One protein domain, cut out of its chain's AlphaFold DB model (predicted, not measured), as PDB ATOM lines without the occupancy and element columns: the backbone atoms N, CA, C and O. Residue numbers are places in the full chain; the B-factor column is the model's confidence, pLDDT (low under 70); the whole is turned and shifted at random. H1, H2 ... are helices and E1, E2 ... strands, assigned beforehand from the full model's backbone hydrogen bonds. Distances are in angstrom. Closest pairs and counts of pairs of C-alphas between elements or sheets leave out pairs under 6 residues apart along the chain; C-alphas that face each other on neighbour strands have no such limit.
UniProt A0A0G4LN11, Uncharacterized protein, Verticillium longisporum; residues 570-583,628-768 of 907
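Overview. This is residues 570 to 583 and 628 to 768 of the 907 residues of an uncharacterized protein of Verticillium longisporum (UniProt A0A0G4LN11). What shape does the model show? One antiparallel sheet of seven strands is curled like part of a barrel into an open trough, with H1 and H2 side by side at one end of its strands and H4 reaching away from the other end, near H3. Loop residues 734 to 739, and residues 668 to 673 at the turn into H4, stick out. What is it made of? The printed part has 155 residues, with four named helices and seven named strands in the order H1 H2 E1 H3 H4 E2 E3 E4 E5 E6 E7; the sheet's order is E1 to E7, and the class is mixed, helices and strands. It is compact, with a radius of gyration of the C-alphas of 17.0 A and spans of 54 by 38 by 26 A.

Arrangement. How do the first two helices stand? H1, residues 570 to 579, and H2, residues 630 to 638, touch at a shallow tilt of 17 degrees, opposite ways; their closest C-alphas, of Gly 579 and Thr 633, are 5.2 A apart. How is the sheet joined? It runs E1, residues 644 to 646, E2, 691 to 699, E3, 703 to 709, E4, 712 to 718, E5, 722 to 728, E6, 747 to 752, and E7, 765 to 767, twisted, with E1 and E7 as edge strands. E2 to E7 form a meander, each strand the antiparallel neighbour of the one before and a hairpin with it. Within hydrogen-bond range are N 645 and O 692 at 3.0 A for E1 and E2, N 695 and O 706 at 2.9 A for E2 and E3, N 707 and O 714 at 2.8 A for E3 and E4, N 715 and O 726 at 3.0 A for E4 and E5, N 725 and O 749 at 2.8 A for E5 and E6, and N 748 and O 766 at 2.9 A for E6 and E7. Where do those two helices meet the sheet? Both are on the same face: H1 has a height over the sheet of 7.9 A, its closest pair with E4 being the C-alphas of Met 573 and Ile 718, 6.7 A apart. H2, at a height of 9.8 A, is over E2 and, only just, with 3 C-alphas, over E3; it runs along the strands, at 26 degrees to E2 on the local plane. What of the later helices? H3, residues 657 to 665, is not on the sheet but is near H4, residues 671 to 688, which is over E5 at a height of 12.3 A and across the strands, at 85 degrees to E5 on the local plane. The closest C-alphas of H4 and E4 are those of Cys 687 and Gly 712, 6.0 A apart. In H1, H2, H3 and H4 every O i to N i+4 pair is within hydrogen-bond range.

Along the chain. Where do the helices lie? H1 begins at C-alpha 570, (255.087, 562.692, 466.398), and is 14.0 A long; H2 measures 12.1 A and H3 12.5 A. H4 is 26.0 A long, from C-alpha 671 at (233.368, 522.860, 461.884). How long are the strands? E2 measures 23.9 A, E3 20.2 A, E4 20.0 A, E5 19.2 A and E6 17.0 A. E1 and E7 have three residues each, and E7 ends at C-alpha 767, (241.069, 542.280, 463.151).

Size, cuts and confidence. How large is it? The two C-alphas farthest apart, of Trp 628 and Glu 671, are 53.9 A apart. Where is it cut, and which links are long? Residues 584 to 627 are not printed, and C-alphas 583 and 628 are 13.4 A apart across the cut; the links E5 to E6 and E6 to E7 are long, with 18 and 12 residues. Where is confidence low? The mean pLDDT of the printed part is 76.3, and residues 648 to 679, 710 and 731 to 743 are under 70.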
ATOM      1  N   ALA A 570     253.766 562.087 466.245       91.56
ATOM      2  CA  ALA A 570     255.087 562.692 466.398       91.56
ATOM      3  C   ALA A 570     255.382 563.203 467.827       91.56
ATOM      4  O   ALA A 570     256.537 563.168 468.258       91.56
ATOM      5  N   HIS A 571     254.370 563.639 468.592       91.06
ATOM      6  CA  HIS A 571     254.567 564.023 469.994       91.06
ATOM      7  C   HIS A 571     254.878 562.815 470.883       91.06
ATOM      8  O   HIS A 571     255.791 562.907 471.699       91.06
ATOM      9  N   LEU A 572     254.187 561.681 470.712       92.69
ATOM     10  CA  LEU A 572     254.503 560.455 471.456       92.69
ATOM     11  C   LEU A 572     255.916 559.956 471.132       92.69
ATOM     12  O   LEU A 572     256.653 559.574 472.036       92.69
ATOM     13  N   MET A 573     256.332 560.042 469.867       92.69
ATOM     14  CA  MET A 573     257.696 559.689 469.458       92.69
ATOM     15  C   MET A 573     258.755 560.608 470.075       92.69
ATOM     16  O   MET A 573     259.816 560.141 470.482       92.69
ATOM     17  N   MET A 574     258.478 561.911 470.193       92.62
ATOM     18  CA  MET A 574     259.361 562.835 470.912       92.62
ATOM     19  C   MET A 574     259.464 562.457 472.396       92.62
ATOM     20  O   MET A 574     260.565 562.462 472.949       92.62
ATOM     21  N   ILE A 575     258.342 562.116 473.042       92.94
ATOM     22  CA  ILE A 575     258.334 561.647 474.436       92.94
ATOM     23  C   ILE A 575     259.180 560.377 474.564       92.94
ATOM     24  O   ILE A 575     260.024 560.304 475.452       92.94
ATOM     25  N   LEU A 576     259.028 559.418 473.645       92.00
ATOM     26  CA  LEU A 576     259.848 558.208 473.598       92.00
ATOM     27  C   LEU A 576     261.344 558.545 473.500       92.00
ATOM     28  O   LEU A 576     262.135 558.053 474.299       92.00
ATOM     29  N   GLN A 577     261.737 559.411 472.564       90.25
ATOM     30  CA  GLN A 577     263.137 559.810 472.365       90.25
ATOM     31  C   GLN A 577     263.752 560.540 473.567       90.25
ATOM     32  O   GLN A 577     264.968 560.552 473.716       90.25
ATOM     33  N   LYS A 578     262.946 561.177 474.419       89.75
ATOM     34  CA  LYS A 578     263.457 561.857 475.617       89.75
ATOM     35  C   LYS A 578     263.387 560.990 476.867       89.75
ATOM     36  O   LYS A 578     264.258 561.109 477.720       89.75
ATOM     37  N   GLY A 579     262.362 560.152 476.982       87.50
ATOM     38  CA  GLY A 579     261.946 559.535 478.238       87.50
ATOM     39  C   GLY A 579     262.056 558.015 478.318       87.50
ATOM     40  O   GLY A 579     261.820 557.439 479.384       87.50
ATOM     41  N   ARG A 580     262.388 557.330 477.214       87.44
ATOM     42  CA  ARG A 580     262.473 555.864 477.232       87.44
ATOM     43  C   ARG A 580     263.635 555.344 478.078       87.44
ATOM     44  O   ARG A 580     264.677 555.989 478.219       87.44
ATOM     45  N   ARG A 581     263.511 554.115 478.575       84.69
ATOM     46  CA  ARG A 581     264.559 553.411 479.318       84.69
ATOM     47  C   ARG A 581     265.632 552.912 478.352       84.69
ATOM     48  O   ARG A 581     265.626 551.763 477.919       84.69
ATOM     49  N   TYR A 582     266.609 553.772 478.076       85.81
ATOM     50  CA  TYR A 582     267.748 553.433 477.222       85.81
ATOM     51  C   TYR A 582     268.613 552.300 477.782       85.81
ATOM     52  O   TYR A 582     269.062 551.458 477.020       85.81
ATOM     53  N   CYS A 583     268.836 552.246 479.095       84.88
ATOM     54  CA  CYS A 583     269.626 551.198 479.747       84.88
ATOM     55  C   CYS A 583     268.821 550.579 480.903       84.88
ATOM     56  O   CYS A 583     268.164 551.337 481.620       84.88
ATOM     57  N   TRP A 628     264.752 563.028 479.706       86.31
ATOM     58  CA  TRP A 628     263.780 563.211 480.772       86.31
ATOM     59  C   TRP A 628     263.916 562.126 481.835       86.31
ATOM     60  O   TRP A 628     264.283 560.982 481.559       86.31
ATOM     61  N   SER A 629     263.576 562.492 483.064       80.75
ATOM     62  CA  SER A 629     263.276 561.540 484.125       80.75
ATOM     63  C   SER A 629     262.000 560.755 483.807       80.75
ATOM     64  O   SER A 629     261.186 561.133 482.952       80.75
ATOM     65  N   TRP A 630     261.800 559.647 484.517       82.38
ATOM     66  CA  TRP A 630     260.578 558.866 484.352       82.38
ATOM     67  C   TRP A 630     259.328 559.649 484.775       82.38
ATOM     68  O   TRP A 630     258.320 559.591 484.077       82.38
ATOM     69  N   ASP A 631     259.415 560.458 485.833       80.19
ATOM     70  CA  ASP A 631     258.298 561.284 486.307       80.19
ATOM     71  C   ASP A 631     257.889 562.342 485.271       80.19
ATOM     72  O   ASP A 631     256.703 562.505 484.978       80.19
ATOM     73  N   GLU A 632     258.865 563.013 484.649       87.81
ATOM     74  CA  GLU A 632     258.620 563.956 483.548       87.81
ATOM     75  C   GLU A 632     257.977 563.257 482.342       87.81
ATOM     76  O   GLU A 632     257.048 563.785 481.727       87.81
ATOM     77  N   THR A 633     258.429 562.039 482.037       89.19
ATOM     78  CA  THR A 633     257.895 561.220 480.942       89.19
ATOM     79  C   THR A 633     256.446 560.817 481.205       89.19
ATOM     80  O   THR A 633     255.590 561.019 480.346       89.19
ATOM     81  N   ILE A 634     256.138 560.310 482.402       86.88
ATOM     82  CA  ILE A 634     254.775 559.962 482.827       86.88
ATOM     83  C   ILE A 634     253.863 561.181 482.808       86.88
ATOM     84  O   ILE A 634     252.734 561.092 482.324       86.88
ATOM     85  N   HIS A 635     254.337 562.321 483.314       88.06
ATOM     86  CA  HIS A 635     253.573 563.561 483.293       88.06
ATOM     87  C   HIS A 635     253.218 563.966 481.855       88.06
ATOM     88  O   HIS A 635     252.058 564.261 481.566       88.06
ATOM     89  N   ALA A 636     254.184 563.893 480.932       90.69
ATOM     90  CA  ALA A 636     253.956 564.172 479.518       90.69
ATOM     91  C   ALA A 636     252.976 563.178 478.867       90.69
ATOM     92  O   ALA A 636     252.081 563.599 478.131       90.69
ATOM     93  N   LEU A 637     253.100 561.877 479.162       91.25
ATOM     94  CA  LEU A 637     252.198 560.837 478.655       91.25
ATOM     95  C   LEU A 637     250.769 561.040 479.155       91.25
ATOM     96  O   LEU A 637     249.848 561.039 478.345       91.25
ATOM     97  N   ARG A 638     250.572 561.279 480.456       88.94
ATOM     98  CA  ARG A 638     249.249 561.537 481.058       88.94
ATOM     99  C   ARG A 638     248.602 562.835 480.565       88.94
ATOM    100  O   ARG A 638     247.388 562.977 480.651       88.94
ATOM    101  N   GLY A 639     249.390 563.772 480.038       85.38
ATOM    102  CA  GLY A 639     248.879 564.970 479.369       85.38
ATOM    103  C   GLY A 639     248.336 564.721 477.954       85.38
ATOM    104  O   GLY A 639     247.679 565.600 477.396       85.38
ATOM    105  N   ILE A 640     248.619 563.558 477.355       87.00
ATOM    106  CA  ILE A 640     248.188 563.179 475.997       87.00
ATOM    107  C   ILE A 640     247.200 562.012 476.042       87.00
ATOM    108  O   ILE A 640     246.152 562.057 475.405       87.00
ATOM    109  N   LEU A 641     247.552 560.963 476.777       88.44
ATOM    110  CA  LEU A 641     246.813 559.717 476.856       88.44
ATOM    111  C   LEU A 641     245.745 559.799 477.958       88.44
ATOM    112  O   LEU A 641     246.036 560.265 479.062       88.44
ATOM    113  N   PRO A 642     244.506 559.366 477.684       84.06
ATOM    114  CA  PRO A 642     243.413 559.460 478.635       84.06
ATOM    115  C   PRO A 642     243.591 558.456 479.770       84.06
ATOM    116  O   PRO A 642     244.131 557.375 479.586       84.06
ATOM    117  N   ASN A 643     243.031 558.756 480.940       82.31
ATOM    118  CA  ASN A 643     242.948 557.766 482.020       82.31
ATOM    119  C   ASN A 643     241.856 556.713 481.766       82.31
ATOM    120  O   ASN A 643     241.861 555.658 482.394       82.31
ATOM    121  N   ARG A 644     240.891 557.005 480.883       85.25
ATOM    122  CA  ARG A 644     239.877 556.047 480.431       85.25
ATOM    123  C   ARG A 644     239.330 556.403 479.054       85.25
ATOM    124  O   ARG A 644     239.209 557.590 478.749       85.25
ATOM    125  N   PHE A 645     238.955 555.394 478.272       81.19
ATOM    126  CA  PHE A 645     238.278 555.567 476.984       81.19
ATOM    127  C   PHE A 645     237.400 554.353 476.628       81.19
ATOM    128  O   PHE A 645     237.451 553.326 477.301       81.19
ATOM    129  N   ALA A 646     236.591 554.466 475.574       77.44
ATOM    130  CA  ALA A 646     235.830 553.358 474.993       77.44
ATOM    131  C   ALA A 646     236.126 553.249 473.489       77.44
ATOM    132  O   ALA A 646     236.305 554.272 472.828       77.44
ATOM    133  N   LEU A 647     236.131 552.030 472.936       72.25
ATOM    134  CA  LEU A 647     236.287 551.766 471.495       72.25
ATOM    135  C   LEU A 647     234.970 552.022 470.734       72.25
ATOM    136  O   LEU A 647     234.462 551.161 470.019       72.25
ATOM    137  N   THR A 648     234.385 553.205 470.919       64.81
ATOM    138  CA  THR A 648     233.104 553.608 470.317       64.81
ATOM    139  C   THR A 648     233.237 554.967 469.626       64.81
ATOM    140  O   THR A 648     234.168 555.724 469.903       64.81
ATOM    141  N   GLY A 649     232.329 555.278 468.695       55.66
ATOM    142  CA  GLY A 649     232.500 556.421 467.790       55.66
ATOM    143  C   GLY A 649     233.597 556.158 466.747       55.66
ATOM    144  O   GLY A 649     234.160 555.067 466.704       55.66
ATOM    145  N   GLY A 650     233.913 557.134 465.889       58.41
ATOM    146  CA  GLY A 650     234.848 556.987 464.748       58.41
ATOM    147  C   GLY A 650     236.300 556.573 465.071       58.41
ATOM    148  O   GLY A 650     237.140 556.571 464.174       58.41
ATOM    149  N   HIS A 651     236.590 556.222 466.328       60.41
ATOM    150  CA  HIS A 651     237.884 555.794 466.866       60.41
ATOM    151  C   HIS A 651     237.926 554.303 467.279       60.41
ATOM    152  O   HIS A 651     238.918 553.840 467.843       60.41
ATOM    153  N   GLY A 652     236.844 553.547 467.049       64.44
ATOM    154  CA  GLY A 652     236.722 552.127 467.401       64.44
ATOM    155  C   GLY A 652     236.758 551.174 466.202       64.44
ATOM    156  O   GLY A 652     236.654 551.595 465.053       64.44
ATOM    157  N   ILE A 653     236.864 549.873 466.484       66.12
ATOM    158  CA  ILE A 653     236.655 548.807 465.489       66.12
ATOM    159  C   ILE A 653     235.179 548.865 465.034       66.12
ATOM    160  O   ILE A 653     234.306 549.002 465.899       66.12
ATOM    161  N   PRO A 654     234.871 548.778 463.721       61.75
ATOM    162  CA  PRO A 654     233.496 548.814 463.220       61.75
ATOM    163  C   PRO A 654     232.570 547.831 463.959       61.75
ATOM    164  O   PRO A 654     232.910 546.664 464.142       61.75
ATOM    165  N   GLN A 655     231.398 548.310 464.394       58.03
ATOM    166  CA  GLN A 655     230.420 547.512 465.151       58.03
ATOM    167  C   GLN A 655     229.386 546.798 464.259       58.03
ATOM    168  O   GLN A 655     228.602 545.995 464.767       58.03
ATOM    169  N   ASP A 656     229.370 547.072 462.949       57.81
ATOM    170  CA  ASP A 656     228.349 546.550 462.040       57.81
ATOM    171  C   ASP A 656     228.558 545.066 461.695       57.81
ATOM    172  O   ASP A 656     229.624 544.605 461.281       57.81
ATOM    173  N   ASP A 657     227.465 544.308 461.800       49.62
ATOM    174  CA  ASP A 657     227.401 542.848 461.646       49.62
ATOM    175  C   ASP A 657     227.797 542.343 460.242       49.62
ATOM    176  O   ASP A 657     228.033 541.149 460.061       49.62
ATOM    177  N   LYS A 658     227.852 543.225 459.231       50.69
ATOM    178  CA  LYS A 658     228.249 542.887 457.851       50.69
ATOM    179  C   LYS A 658     229.767 542.784 457.677       50.69
ATOM    180  O   LYS A 658     230.203 541.887 456.960       50.69
ATOM    181  N   ASP A 659     230.546 543.607 458.376       52.25
ATOM    182  CA  ASP A 659     232.014 543.640 458.259       52.25
ATOM    183  C   ASP A 659     232.664 542.549 459.124       52.25
ATOM    184  O   ASP A 659     233.583 541.849 458.704       52.25
ATOM    185  N   VAL A 660     232.089 542.276 460.301       52.91
ATOM    186  CA  VAL A 660     232.455 541.099 461.109       52.91
ATOM    187  C   VAL A 660     232.086 539.791 460.382       52.91
ATOM    188  O   VAL A 660     232.801 538.797 460.492       52.91
ATOM    189  N   LYS A 661     231.009 539.787 459.576       49.03
ATOM    190  CA  LYS A 661     230.655 538.672 458.673       49.03
ATOM    191  C   LYS A 661     231.527 538.580 457.416       49.03
ATOM    192  O   LYS A 661     231.657 537.486 456.877       49.03
ATOM    193  N   SER A 662     232.125 539.662 456.919       51.41
ATOM    194  CA  SER A 662     233.092 539.545 455.816       51.41
ATOM    195  C   SER A 662     234.411 538.948 456.311       51.41
ATOM    196  O   SER A 662     234.977 538.106 455.624       51.41
ATOM    197  N   LEU A 663     234.831 539.297 457.536       51.22
ATOM    198  CA  LEU A 663     235.911 538.629 458.283       51.22
ATOM    199  C   LEU A 663     235.619 537.135 458.525       51.22
ATOM    200  O   LEU A 663     236.527 536.313 458.462       51.22
ATOM    201  N   TYR A 664     234.351 536.779 458.769       46.84
ATOM    202  CA  TYR A 664     233.870 535.395 458.908       46.84
ATOM    203  C   TYR A 664     234.143 534.577 457.632       46.84
ATOM    204  O   TYR A 664     234.716 533.500 457.708       46.84
ATOM    205  N   LEU A 665     233.812 535.108 456.447       45.56
ATOM    206  CA  LEU A 665     233.825 534.374 455.169       45.56
ATOM    207  C   LEU A 665     235.217 534.001 454.619       45.56
ATOM    208  O   LEU A 665     235.292 533.141 453.743       45.56
ATOM    209  N   SER A 666     236.308 534.601 455.107       47.41
ATOM    210  CA  SER A 666     237.664 534.407 454.560       47.41
ATOM    211  C   SER A 666     238.548 533.389 455.302       47.41
ATOM    212  O   SER A 666     239.696 533.215 454.906       47.41
ATOM    213  N   LEU A 667     238.066 532.733 456.370       51.62
ATOM    214  CA  LEU A 667     238.917 532.032 457.360       51.62
ATOM    215  C   LEU A 667     238.660 530.507 457.543       51.62
ATOM    216  O   LEU A 667     238.980 529.964 458.599       51.62
ATOM    217  N   TYR A 668     238.082 529.777 456.577       50.34
ATOM    218  CA  TYR A 668     237.574 528.404 456.828       50.34
ATOM    219  C   TYR A 668     238.427 527.220 456.364       50.34
ATOM    220  O   TYR A 668     238.795 527.157 455.191       50.34
ATOM    221  N   THR A 669     238.535 526.187 457.225       52.91
ATOM    222  CA  THR A 669     238.718 524.777 456.807       52.91
ATOM    223  C   THR A 669     237.878 523.719 457.579       52.91
ATOM    224  O   THR A 669     237.621 522.671 456.985       52.91
ATOM    225  N   THR A 670     237.358 523.930 458.814       54.22
ATOM    226  CA  THR A 670     236.558 522.903 459.565       54.22
ATOM    227  C   THR A 670     235.446 523.412 460.538       54.22
ATOM    228  O   THR A 670     235.491 524.539 461.026       54.22
ATOM    229  N   GLU A 671     234.474 522.552 460.923       52.69
ATOM    230  CA  GLU A 671     233.368 522.860 461.884       52.69
ATOM    231  C   GLU A 671     233.834 523.231 463.314       52.69
ATOM    232  O   GLU A 671     233.180 523.996 464.031       52.69
ATOM    233  N   LYS A 672     234.959 522.668 463.778       54.56
ATOM    234  CA  LYS A 672     235.504 522.946 465.122       54.56
ATOM    235  C   LYS A 672     236.046 524.378 465.214       54.56
ATOM    236  O   LYS A 672     235.924 525.018 466.261       54.56
ATOM    237  N   GLU A 673     236.619 524.879 464.124       58.44
ATOM    238  CA  GLU A 673     237.146 526.241 464.017       58.44
ATOM    239  C   GLU A 673     236.014 527.273 464.003       58.44
ATOM    240  O   GLU A 673     236.112 528.297 464.679       58.44
ATOM    241  N   GLU A 674     234.888 526.955 463.359       57.31
ATOM    242  CA  GLU A 674     233.698 527.810 463.309       57.31
ATOM    243  C   GLU A 674     233.114 528.100 464.707       57.31
ATOM    244  O   GLU A 674     232.809 529.252 465.042       57.31
ATOM    245  N   ARG A 675     233.026 527.085 465.584       59.75
ATOM    246  CA  ARG A 675     232.562 527.269 466.977       59.75
ATOM    247  C   ARG A 675     233.514 528.134 467.807       59.75
ATOM    248  O   ARG A 675     233.051 528.967 468.590       59.75
ATOM    249  N   ASN A 676     234.826 527.961 467.639       64.12
ATOM    250  CA  ASN A 676     235.844 528.727 468.367       64.12
ATOM    251  C   ASN A 676     235.827 530.211 467.957       64.12
ATOM    252  O   ASN A 676     235.772 531.095 468.813       64.12
ATOM    253  N   ILE A 677     235.760 530.484 466.650       65.31
ATOM    254  CA  ILE A 677     235.653 531.845 466.103       65.31
ATOM    255  C   ILE A 677     234.367 532.523 466.590       65.31
ATOM    256  O   ILE A 677     234.411 533.658 467.058       65.31
ATOM    257  N   THR A 678     233.228 531.823 466.575       66.00
ATOM    258  CA  THR A 678     231.945 532.374 467.053       66.00
ATOM    259  C   THR A 678     232.003 532.794 468.526       66.00
ATOM    260  O   THR A 678     231.488 533.853 468.894       66.00
ATOM    261  N   SER A 679     232.654 531.989 469.373       68.38
ATOM    262  CA  SER A 679     232.882 532.324 470.784       68.38
ATOM    263  C   SER A 679     233.790 533.551 470.935       68.38
ATOM    264  O   SER A 679     233.420 534.526 471.587       68.38
ATOM    265  N   ARG A 680     234.936 533.570 470.241       70.81
ATOM    266  CA  ARG A 680     235.876 534.705 470.246       70.81
ATOM    267  C   ARG A 680     235.230 536.006 469.759       70.81
ATOM    268  O   ARG A 680     235.472 537.059 470.337       70.81
ATOM    269  N   LEU A 681     234.372 535.940 468.742       71.31
ATOM    270  CA  LEU A 681     233.613 537.087 468.238       71.31
ATOM    271  C   LEU A 681     232.604 537.616 469.264       71.31
ATOM    272  O   LEU A 681     232.406 538.825 469.366       71.31
ATOM    273  N   ARG A 682     231.969 536.732 470.044       72.75
ATOM    274  CA  ARG A 682     231.094 537.143 471.151       72.75
ATOM    275  C   ARG A 682     231.876 537.917 472.211       72.75
ATOM    276  O   ARG A 682     231.395 538.954 472.660       72.75
ATOM    277  N   GLU A 683     233.068 537.450 472.574       74.94
ATOM    278  CA  GLU A 683     233.940 538.154 473.523       74.94
ATOM    279  C   GLU A 683     234.456 539.485 472.957       74.94
ATOM    280  O   GLU A 683     234.391 540.504 473.642       74.94
ATOM    281  N   LEU A 684     234.854 539.530 471.679       77.50
ATOM    282  CA  LEU A 684     235.207 540.781 471.000       77.50
ATOM    283  C   LEU A 684     234.061 541.799 471.066       77.50
ATOM    284  O   LEU A 684     234.295 542.945 471.432       77.50
ATOM    285  N   ARG A 685     232.810 541.397 470.808       75.50
ATOM    286  CA  ARG A 685     231.657 542.311 470.916       75.50
ATOM    287  C   ARG A 685     231.508 542.917 472.314       75.50
ATOM    288  O   ARG A 685     231.200 544.101 472.419       75.50
ATOM    289  N   LYS A 686     231.756 542.144 473.379       75.75
ATOM    290  CA  LYS A 686     231.758 542.677 474.755       75.75
ATOM    291  C   LYS A 686     232.854 543.735 474.933       75.75
ATOM    292  O   LYS A 686     232.577 544.787 475.498       75.75
ATOM    293  N   CYS A 687     234.052 543.491 474.395       78.75
ATOM    294  CA  CYS A 687     235.176 544.436 474.402       78.75
ATOM    295  C   CYS A 687     234.878 545.757 473.702       78.75
ATOM    296  O   CYS A 687     235.208 546.813 474.236       78.75
ATOM    297  N   LEU A 688     234.222 545.723 472.541       77.00
ATOM    298  CA  LEU A 688     233.914 546.941 471.783       77.00
ATOM    299  C   LEU A 688     232.963 547.888 472.529       77.00
ATOM    300  O   LEU A 688     233.037 549.100 472.346       77.00
ATOM    301  N   GLY A 689     232.087 547.348 473.382       70.62
ATOM    302  CA  GLY A 689     231.167 548.131 474.212       70.62
ATOM    303  C   GLY A 689     231.721 548.534 475.582       70.62
ATOM    304  O   GLY A 689     231.004 549.165 476.359       70.62
ATOM    305  N   ALA A 690     232.954 548.152 475.918       76.38
ATOM    306  CA  ALA A 690     233.495 548.327 477.258       76.38
ATOM    307  C   ALA A 690     234.284 549.633 477.440       76.38
ATOM    308  O   ALA A 690     234.789 550.232 476.490       76.38
ATOM    309  N   VAL A 691     234.409 550.055 478.702       81.06
ATOM    310  CA  VAL A 691     235.276 551.169 479.106       81.06
ATOM    311  C   VAL A 691     236.599 550.603 479.593       81.06
ATOM    312  O   VAL A 691     236.634 549.767 480.494       81.06
ATOM    313  N   TYR A 692     237.679 551.098 479.008       83.75
ATOM    314  CA  TYR A 692     239.046 550.740 479.332       83.75
ATOM    315  C   TYR A 692     239.652 551.796 480.246       83.75
ATOM    316  O   TYR A 692     239.538 552.991 479.973       83.75
ATOM    317  N   TYR A 693     240.305 551.356 481.318       85.06
ATOM    318  CA  TYR A 693     240.990 552.213 482.282       85.06
ATOM    319  C   TYR A 693     242.492 552.031 482.149       85.06
ATOM    320  O   TYR A 693     242.963 550.901 482.050       85.06
ATOM    321  N   LEU A 694     243.229 553.139 482.149       86.75
ATOM    322  CA  LEU A 694     244.684 553.121 482.175       86.75
ATOM    323  C   LEU A 694     245.139 552.451 483.476       86.75
ATOM    324  O   LEU A 694     244.871 552.967 484.560       86.75
ATOM    325  N   ASP A 695     245.805 551.308 483.353       83.94
ATOM    326  CA  ASP A 695     246.308 550.527 484.482       83.94
ATOM    327  C   ASP A 695     247.724 550.988 484.845       83.94
ATOM    328  O   ASP A 695     247.975 551.434 485.963       83.94
ATOM    329  N   HIS A 696     248.645 550.966 483.875       83.50
ATOM    330  CA  HIS A 696     250.035 551.378 484.067       83.50
ATOM    331  C   HIS A 696     250.729 551.738 482.742       83.50
ATOM    332  O   HIS A 696     250.186 551.550 481.651       83.50
ATOM    333  N   PHE A 697     251.953 552.258 482.862       86.06
ATOM    334  CA  PHE A 697     252.893 552.419 481.756       86.06
ATOM    335  C   PHE A 697     254.136 551.571 482.012       86.06
ATOM    336  O   PHE A 697     254.718 551.663 483.094       86.06
ATOM    337  N   ASP A 698     254.587 550.841 481.001       83.00
ATOM    338  CA  ASP A 698     255.877 550.163 481.006       83.00
ATOM    339  C   ASP A 698     256.894 550.949 480.183       83.00
ATOM    340  O   ASP A 698     256.626 551.379 479.059       83.00
ATOM    341  N   ASN A 699     258.092 551.117 480.742       82.00
ATOM    342  CA  ASN A 699     259.179 551.834 480.091       82.00
ATOM    343  C   ASN A 699     260.363 550.913 479.803       82.00
ATOM    344  O   ASN A 699     261.102 550.500 480.699       82.00
ATOM    345  N   SER A 700     260.567 550.623 478.525       79.62
ATOM    346  CA  SER A 700     261.656 549.796 478.019       79.62
ATOM    347  C   SER A 700     262.367 550.517 476.862       79.62
ATOM    348  O   SER A 700     262.499 551.741 476.874       79.62
ATOM    349  N   GLN A 701     262.834 549.780 475.849       78.25
ATOM    350  CA  GLN A 701     263.248 550.377 474.571       78.25
ATOM    351  C   GLN A 701     262.055 550.987 473.807       78.25
ATOM    352  O   GLN A 701     262.244 551.876 472.971       78.25
ATOM    353  N   VAL A 702     260.843 550.529 474.129       86.06
ATOM    354  CA  VAL A 702     259.553 551.117 473.755       86.06
ATOM    355  C   VAL A 702     258.792 551.505 475.023       86.06
ATOM    356  O   VAL A 702     259.053 550.954 476.098       86.06
ATOM    357  N   ILE A 703     257.854 552.442 474.909       89.50
ATOM    358  CA  ILE A 703     256.931 552.771 476.002       89.50
ATOM    359  C   ILE A 703     255.587 552.134 475.681       89.50
ATOM    360  O   ILE A 703     255.053 552.372 474.601       89.50
ATOM    361  N   VAL A 704     255.037 551.354 476.610       90.12
ATOM    362  CA  VAL A 704     253.725 550.718 476.455       90.12
ATOM    363  C   VAL A 704     252.759 551.306 477.475       90.12
ATOM    364  O   VAL A 704     253.076 551.378 478.658       90.12
ATOM    365  N   ALA A 705     251.588 551.749 477.024       91.81
ATOM    366  CA  ALA A 705     250.481 552.128 477.896       91.81
ATOM    367  C   ALA A 705     249.440 551.007 477.904       91.81
ATOM    368  O   ALA A 705     248.872 550.684 476.858       91.81
ATOM    369  N   THR A 706     249.183 550.439 479.080       89.19
ATOM    370  CA  THR A 706     248.277 549.303 479.246       89.19
ATOM    371  C   THR A 706     246.944 549.772 479.805       89.19
ATOM    372  O   THR A 706     246.882 550.401 480.863       89.19
ATOM    373  N   TYR A 707     245.864 549.415 479.120       87.06
ATOM    374  CA  TYR A 707     244.501 549.678 479.547       87.06
ATOM    375  C   TYR A 707     243.732 548.382 479.761       87.06
ATOM    376  O   TYR A 707     243.746 547.495 478.908       87.06
ATOM    377  N   VAL A 708     243.002 548.285 480.865       83.44
ATOM    378  CA  VAL A 708     242.265 547.076 481.248       83.44
ATOM    379  C   VAL A 708     240.766 547.336 481.343       83.44
ATOM    380  O   VAL A 708     240.314 548.430 481.689       83.44
ATOM    381  N   SER A 709     239.999 546.303 481.024       80.12
ATOM    382  CA  SER A 709     238.550 546.220 481.172       80.12
ATOM    383  C   SER A 709     238.183 544.820 481.678       80.12
ATOM    384  O   SER A 709     239.005 543.904 481.645       80.12
ATOM    385  N   THR A 710     236.940 544.619 482.116       69.12
ATOM    386  CA  THR A 710     236.441 543.313 482.585       69.12
ATOM    387  C   THR A 710     236.434 542.239 481.497       69.12
ATOM    388  O   THR A 710     236.360 541.058 481.809       69.12
ATOM    389  N   CYS A 711     236.475 542.627 480.222       72.62
ATOM    390  CA  CYS A 711     236.365 541.710 479.087       72.62
ATOM    391  C   CYS A 711     237.606 541.662 478.189       72.62
ATOM    392  O   CYS A 711     237.630 540.843 477.280       72.62
ATOM    393  N   GLY A 712     238.630 542.494 478.413       80.31
ATOM    394  CA  GLY A 712     239.833 542.520 477.574       80.31
ATOM    395  C   GLY A 712     240.857 543.576 477.986       80.31
ATOM    396  O   GLY A 712     240.625 544.366 478.903       80.31
ATOM    397  N   ARG A 713     241.994 543.600 477.285       87.38
ATOM    398  CA  ARG A 713     243.113 544.529 477.520       87.38
ATOM    399  C   ARG A 713     243.518 545.206 476.216       87.38
ATOM    400  O   ARG A 713     243.499 544.568 475.168       87.38
ATOM    401  N   ILE A 714     243.888 546.478 476.283       89.62
ATOM    402  CA  ILE A 714     244.457 547.231 475.164       89.62
ATOM    403  C   ILE A 714     245.865 547.669 475.537       89.62
ATOM    404  O   ILE A 714     246.086 548.165 476.640       89.62
ATOM    405  N   GLU A 715     246.803 547.519 474.613       92.00
ATOM    406  CA  GLU A 715     248.167 548.023 474.760       92.00
ATOM    407  C   GLU A 715     248.468 549.004 473.633       92.00
ATOM    408  O   GLU A 715     248.276 548.692 472.459       92.00
ATOM    409  N   LEU A 716     248.941 550.194 473.989       93.19
ATOM    410  CA  LEU A 716     249.475 551.176 473.051       93.19
ATOM    411  C   LEU A 716     250.996 551.146 473.165       93.19
ATOM    412  O   LEU A 716     251.547 551.611 474.161       93.19
ATOM    413  N   SER A 717     251.667 550.613 472.149       92.25
ATOM    414  CA  SER A 717     253.124 550.546 472.050       92.25
ATOM    415  C   SER A 717     253.670 551.728 471.249       92.25
ATOM    416  O   SER A 717     253.308 551.928 470.089       92.25
ATOM    417  N   ILE A 718     254.543 552.523 471.864       92.50
ATOM    418  CA  ILE A 718     255.199 553.687 471.264       92.50
ATOM    419  C   ILE A 718     256.607 553.276 470.820       92.50
ATOM    420  O   ILE A 718     257.501 553.108 471.655       92.50
ATOM    421  N   GLY A 719     256.802 553.118 469.509       88.06
ATOM    422  CA  GLY A 719     258.082 552.801 468.872       88.06
ATOM    423  C   GLY A 719     258.770 554.013 468.232       88.06
ATOM    424  O   GLY A 719     258.237 555.124 468.213       88.06
ATOM    425  N   SER A 720     259.984 553.803 467.711       83.06
ATOM    426  CA  SER A 720     260.770 554.842 467.022       83.06
ATOM    427  C   SER A 720     260.142 555.313 465.714       83.06
ATOM    428  O   SER A 720     260.285 556.485 465.372       83.06
ATOM    429  N   ASP A 721     259.437 554.409 465.030       82.75
ATOM    430  CA  ASP A 721     258.952 554.606 463.657       82.75
ATOM    431  C   ASP A 721     257.422 554.554 463.551       82.75
ATOM    432  O   ASP A 721     256.838 555.169 462.659       82.75
ATOM    433  N   GLN A 722     256.761 553.911 464.517       89.38
ATOM    434  CA  GLN A 722     255.310 553.744 464.551       89.38
ATOM    435  C   GLN A 722     254.769 553.660 465.982       89.38
ATOM    436  O   GLN A 722     255.487 553.301 466.919       89.38
ATOM    437  N   VAL A 723     253.480 553.956 466.132       92.00
ATOM    438  CA  VAL A 723     252.679 553.660 467.322       92.00
ATOM    439  C   VAL A 723     251.689 552.563 466.963       92.00
ATOM    440  O   VAL A 723     250.962 552.692 465.983       92.00
ATOM    441  N   VAL A 724     251.649 551.495 467.754       91.88
ATOM    442  CA  VAL A 724     250.775 550.347 467.491       91.88
ATOM    443  C   VAL A 724     249.829 550.140 468.658       91.88
ATOM    444  O   VAL A 724     250.256 550.024 469.806       91.88
ATOM    445  N   TRP A 725     248.539 550.089 468.358       91.75
ATOM    446  CA  TRP A 725     247.502 549.678 469.290       91.75
ATOM    447  C   TRP A 725     247.233 548.194 469.117       91.75
ATOM    448  O   TRP A 725     247.063 547.739 467.992       91.75
ATOM    449  N   TYR A 726     247.139 547.461 470.217       90.12
ATOM    450  CA  TYR A 726     246.804 546.044 470.245       90.12
ATOM    451  C   TYR A 726     245.586 545.814 471.132       90.12
ATOM    452  O   TYR A 726     245.500 546.372 472.225       90.12
ATOM    453  N   LEU A 727     244.663 544.964 470.685       87.12
ATOM    454  CA  LEU A 727     243.530 544.495 471.481       87.12
ATOM    455  C   LEU A 727     243.711 543.014 471.809       87.12
ATOM    456  O   LEU A 727     243.836 542.181 470.913       87.12
ATOM    457  N   TYR A 728     243.649 542.685 473.092       85.06
ATOM    458  CA  TYR A 728     243.750 541.331 473.618       85.06
ATOM    459  C   TYR A 728     242.418 540.899 474.223       85.06
ATOM    460  O   TYR A 728     241.813 541.626 475.021       85.06
ATOM    461  N   LEU A 729     241.993 539.681 473.885       79.00
ATOM    462  CA  LEU A 729     240.923 538.996 474.605       79.00
ATOM    463  C   LEU A 729     241.508 538.126 475.720       79.00
ATOM    464  O   LEU A 729     242.612 537.602 475.557       79.00
ATOM    465  N   PRO A 730     240.762 537.908 476.813       70.25
ATOM    466  CA  PRO A 730     241.076 536.879 477.787       70.25
ATOM    467  C   PRO A 730     241.221 535.533 477.074       70.25
ATOM    468  O   PRO A 730     240.376 535.159 476.255       70.25
ATOM    469  N   GLU A 731     242.303 534.810 477.356       62.47
ATOM    470  CA  GLU A 731     242.447 533.450 476.851       62.47
ATOM    471  C   GLU A 731     241.459 532.541 477.595       62.47
ATOM    472  O   GLU A 731     241.414 532.587 478.829       62.47
ATOM    473  N   PRO A 732     240.659 531.716 476.896       54.75
ATOM    474  CA  PRO A 732     239.913 530.658 477.557       54.75
ATOM    475  C   PRO A 732     240.926 529.697 478.177       54.75
ATOM    476  O   PRO A 732     241.727 529.099 477.460       54.75
ATOM    477  N   LEU A 733     240.920 529.567 479.500       51.66
ATOM    478  CA  LEU A 733     241.802 528.618 480.168       51.66
ATOM    479  C   LEU A 733     241.356 527.193 479.869       51.66
ATOM    480  O   LEU A 733     240.164 526.885 479.926       51.66
ATOM    481  N   GLU A 734     242.318 526.320 479.575       57.16
ATOM    482  CA  GLU A 734     242.023 524.894 479.530       57.16
ATOM    483  C   GLU A 734     241.579 524.431 480.926       57.16
ATOM    484  O   GLU A 734     242.209 524.809 481.922       57.16
ATOM    485  N   PRO A 735     240.509 523.622 481.035       54.19
ATOM    486  CA  PRO A 735     240.065 523.093 482.318       54.19
ATOM    487  C   PRO A 735     241.220 522.409 483.065       54.19
ATOM    488  O   PRO A 735     241.780 521.424 482.587       54.19
ATOM    489  N   GLY A 736     241.583 522.937 484.238       53.19
ATOM    490  CA  GLY A 736     242.676 522.411 485.064       53.19
ATOM    491  C   GLY A 736     244.085 522.923 484.723       53.19
ATOM    492  O   GLY A 736     245.056 522.402 485.266       53.19
ATOM    493  N   SER A 737     244.231 523.928 483.852       62.28
ATOM    494  CA  SER A 737     245.507 524.616 483.619       62.28
ATOM    495  C   SER A 737     245.444 526.068 484.093       62.28
ATOM    496  O   SER A 737     244.590 526.834 483.653       62.28
ATOM    497  N   PHE A 738     246.396 526.465 484.943       66.88
ATOM    498  CA  PHE A 738     246.631 527.869 485.317       66.88
ATOM    499  C   PHE A 738     247.824 528.490 484.583       66.88
ATOM    500  O   PHE A 738     248.144 529.659 484.804       66.88
ATOM    501  N   ASN A 739     248.457 527.726 483.685       62.25
ATOM    502  CA  ASN A 739     249.474 528.246 482.782       62.25
ATOM    503  C   ASN A 739     248.770 529.075 481.709       62.25
ATOM    504  O   ASN A 739     248.233 528.534 480.741       62.25
ATOM    505  N   GLN A 740     248.749 530.390 481.908       59.94
ATOM    506  CA  GLN A 740     248.304 531.330 480.890       59.94
ATOM    507  C   GLN A 740     249.375 531.383 479.811       59.94
ATOM    508  O   GLN A 740     250.520 531.731 480.086       59.94
ATOM    509  N   ARG A 741     249.025 531.058 478.567       59.81
ATOM    510  CA  ARG A 741     249.908 531.431 477.467       59.81
ATOM    511  C   ARG A 741     249.699 532.925 477.239       59.81
ATOM    512  O   ARG A 741     248.614 533.462 477.453       59.81
ATOM    513  N   ALA A 742     250.750 533.635 476.845       61.38
ATOM    514  CA  ALA A 742     250.568 534.999 476.371       61.38
ATOM    515  C   ALA A 742     249.707 534.924 475.101       61.38
ATOM    516  O   ALA A 742     250.202 534.555 474.034       61.38
ATOM    517  N   ALA A 743     248.406 535.186 475.238       67.62
ATOM    518  CA  ALA A 743     247.502 535.175 474.105       67.62
ATOM    519  C   ALA A 743     247.940 536.267 473.123       67.62
ATOM    520  O   ALA A 743     248.212 537.398 473.544       67.62
ATOM    521  N   PRO A 744     248.015 535.959 471.823       75.62
ATOM    522  CA  PRO A 744     248.301 536.981 470.839       75.62
ATOM    523  C   PRO A 744     247.175 538.023 470.801       75.62
ATOM    524  O   PRO A 744     246.029 537.712 471.160       75.62
ATOM    525  N   PRO A 745     247.469 539.249 470.340       84.00
ATOM    526  CA  PRO A 745     246.421 540.220 470.074       84.00
ATOM    527  C   PRO A 745     245.464 539.676 469.006       84.00
ATOM    528  O   PRO A 745     245.850 538.882 468.152       84.00
ATOM    529  N   ILE A 746     244.206 540.101 469.067       80.88
ATOM    530  CA  ILE A 746     243.163 539.752 468.088       80.88
ATOM    531  C   ILE A 746     242.849 540.901 467.128       80.88
ATOM    532  O   ILE A 746     242.089 540.742 466.175       80.88
ATOM    533  N   ALA A 747     243.372 542.089 467.419       82.94
ATOM    534  CA  ALA A 747     243.312 543.220 466.522       82.94
ATOM    535  C   ALA A 747     244.514 544.131 466.757       82.94
ATOM    536  O   ALA A 747     245.021 544.218 467.883       82.94
ATOM    537  N   ARG A 748     244.940 544.828 465.704       87.81
ATOM    538  CA  ARG A 748     245.977 545.856 465.775       87.81
ATOM    539  C   ARG A 748     245.599 547.083 464.958       87.81
ATOM    540  O   ARG A 748     244.868 546.961 463.983       87.81
ATOM    541  N   ALA A 749     246.127 548.241 465.326       88.62
ATOM    542  CA  ALA A 749     246.103 549.430 464.486       88.62
ATOM    543  C   ALA A 749     247.462 550.124 464.524       88.62
ATOM    544  O   ALA A 749     247.945 550.482 465.600       88.62
ATOM    545  N   THR A 750     248.062 550.321 463.354       89.81
ATOM    546  CA  THR A 750     249.393 550.918 463.209       89.81
ATOM    547  C   THR A 750     249.268 552.358 462.733       89.81
ATOM    548  O   THR A 750     248.606 552.638 461.736       89.81
ATOM    549  N   LEU A 751     249.908 553.275 463.452       91.00
ATOM    550  CA  LEU A 751     249.932 554.701 463.154       91.00
ATOM    551  C   LEU A 751     251.373 555.144 462.920       91.00
ATOM    552  O   LEU A 751     252.233 554.989 463.792       91.00
ATOM    553  N   ASP A 752     251.636 555.712 461.749       90.19
ATOM    554  CA  ASP A 752     252.947 556.263 461.420       90.19
ATOM    555  C   ASP A 752     253.171 557.649 462.053       90.19
ATOM    556  O   ASP A 752     252.276 558.277 462.627       90.19
ATOM    557  N   LYS A 753     254.397 558.160 461.926       88.50
ATOM    558  CA  LYS A 753     254.795 559.482 462.431       88.50
ATOM    559  C   LYS A 753     253.955 560.647 461.889       88.50
ATOM    560  O   LYS A 753     253.857 561.678 462.558       88.50
ATOM    561  N   SER A 754     253.416 560.521 460.678       89.31
ATOM    562  CA  SER A 754     252.642 561.564 460.001       89.31
ATOM    563  C   SER A 754     251.189 561.640 460.480       89.31
ATOM    564  O   SER A 754     250.527 562.655 460.255       89.31
ATOM    565  N   ALA A 755     250.706 560.623 461.200       87.81
ATOM    566  CA  ALA A 755     249.359 560.601 461.746       87.81
ATOM    567  C   ALA A 755     249.110 561.767 462.727       87.81
ATOM    568  O   ALA A 755     249.780 561.936 463.753       87.81
ATOM    569  N   GLY A 756     248.085 562.568 462.419       84.88
ATOM    570  CA  GLY A 756     247.688 563.741 463.208       84.88
ATOM    571  C   GLY A 756     246.952 563.423 464.514       84.88
ATOM    572  O   GLY A 756     246.731 564.330 465.314       84.88
ATOM    573  N   ASN A 757     246.587 562.156 464.744       84.31
ATOM    574  CA  ASN A 757     245.898 561.706 465.949       84.31
ATOM    575  C   ASN A 757     246.520 560.407 466.489       84.31
ATOM    576  O   ASN A 757     246.798 559.491 465.719       84.31
ATOM    577  N   VAL A 758     246.710 560.326 467.809       85.19
ATOM    578  CA  VAL A 758     247.161 559.122 468.526       85.19
ATOM    579  C   VAL A 758     246.092 558.034 468.590       85.19
ATOM    580  O   VAL A 758     246.436 556.876 468.813       85.19
ATOM    581  N   PHE A 759     244.816 558.387 468.414       83.69
ATOM    582  CA  PHE A 759     243.724 557.421 468.367       83.69
ATOM    583  C   PHE A 759     243.480 556.943 466.937       83.69
ATOM    584  O   PHE A 759     243.240 557.778 466.056       83.69
ATOM    585  N   PRO A 760     243.498 555.621 466.700       81.62
ATOM    586  CA  PRO A 760     243.273 555.062 465.379       81.62
ATOM    587  C   PRO A 760     241.855 555.360 464.898       81.62
ATOM    588  O   PRO A 760     240.908 555.403 465.682       81.62
ATOM    589  N   SER A 761     241.710 555.560 463.590       77.75
ATOM    590  CA  SER A 761     240.392 555.593 462.955       77.75
ATOM    591  C   SER A 761     239.831 554.176 462.832       77.75
ATOM    592  O   SER A 761     240.583 553.201 462.896       77.75
ATOM    593  N   CYS A 762     238.530 554.038 462.576       71.50
ATOM    594  CA  CYS A 762     237.930 552.725 462.318       71.50
ATOM    595  C   CYS A 762     238.577 551.962 461.148       71.50
ATOM    596  O   CYS A 762     238.628 550.738 461.182       71.50
ATOM    597  N   GLN A 763     239.121 552.670 460.154       73.19
ATOM    598  CA  GLN A 763     239.794 552.080 458.990       73.19
ATOM    599  C   GLN A 763     241.228 551.624 459.287       73.19
ATOM    600  O   GLN A 763     241.812 550.895 458.497       73.19
ATOM    601  N   SER A 764     241.804 552.067 460.405       80.69
ATOM    602  CA  SER A 764     243.172 551.724 460.803       80.69
ATOM    603  C   SER A 764     243.256 550.388 461.544       80.69
ATOM    604  O   SER A 764     244.358 549.903 461.778       80.69
ATOM    605  N   TRP A 765     242.118 549.828 461.966       80.81
ATOM    606  CA  TRP A 765     242.066 548.575 462.712       80.81
ATOM    607  C   TRP A 765     242.023 547.364 461.783       80.81
ATOM    608  O   TRP A 765     241.110 547.203 460.978       80.81
ATOM    609  N   GLU A 766     242.963 546.456 461.994       79.44
ATOM    610  CA  GLU A 766     242.999 545.122 461.412       79.44
ATOM    611  C   GLU A 766     242.582 544.122 462.491       79.44
ATOM    612  O   GLU A 766     243.240 544.020 463.527       79.44
ATOM    613  N   VAL A 767     241.494 543.381 462.270       75.81
ATOM    614  CA  VAL A 767     241.069 542.280 463.151       75.81
ATOM    615  C   VAL A 767     241.564 540.974 462.553       75.81
ATOM    616  O   VAL A 767     241.332 540.701 461.378       75.81
ATOM    617  N   PHE A 768     242.223 540.150 463.357       70.44
ATOM    618  CA  PHE A 768     242.778 538.884 462.907       70.44
ATOM    619  C   PHE A 768     242.611 537.797 463.966       70.44
ATOM    620  O   PHE A 768     242.800 538.003 465.164       70.44
TER     621      PHE A 768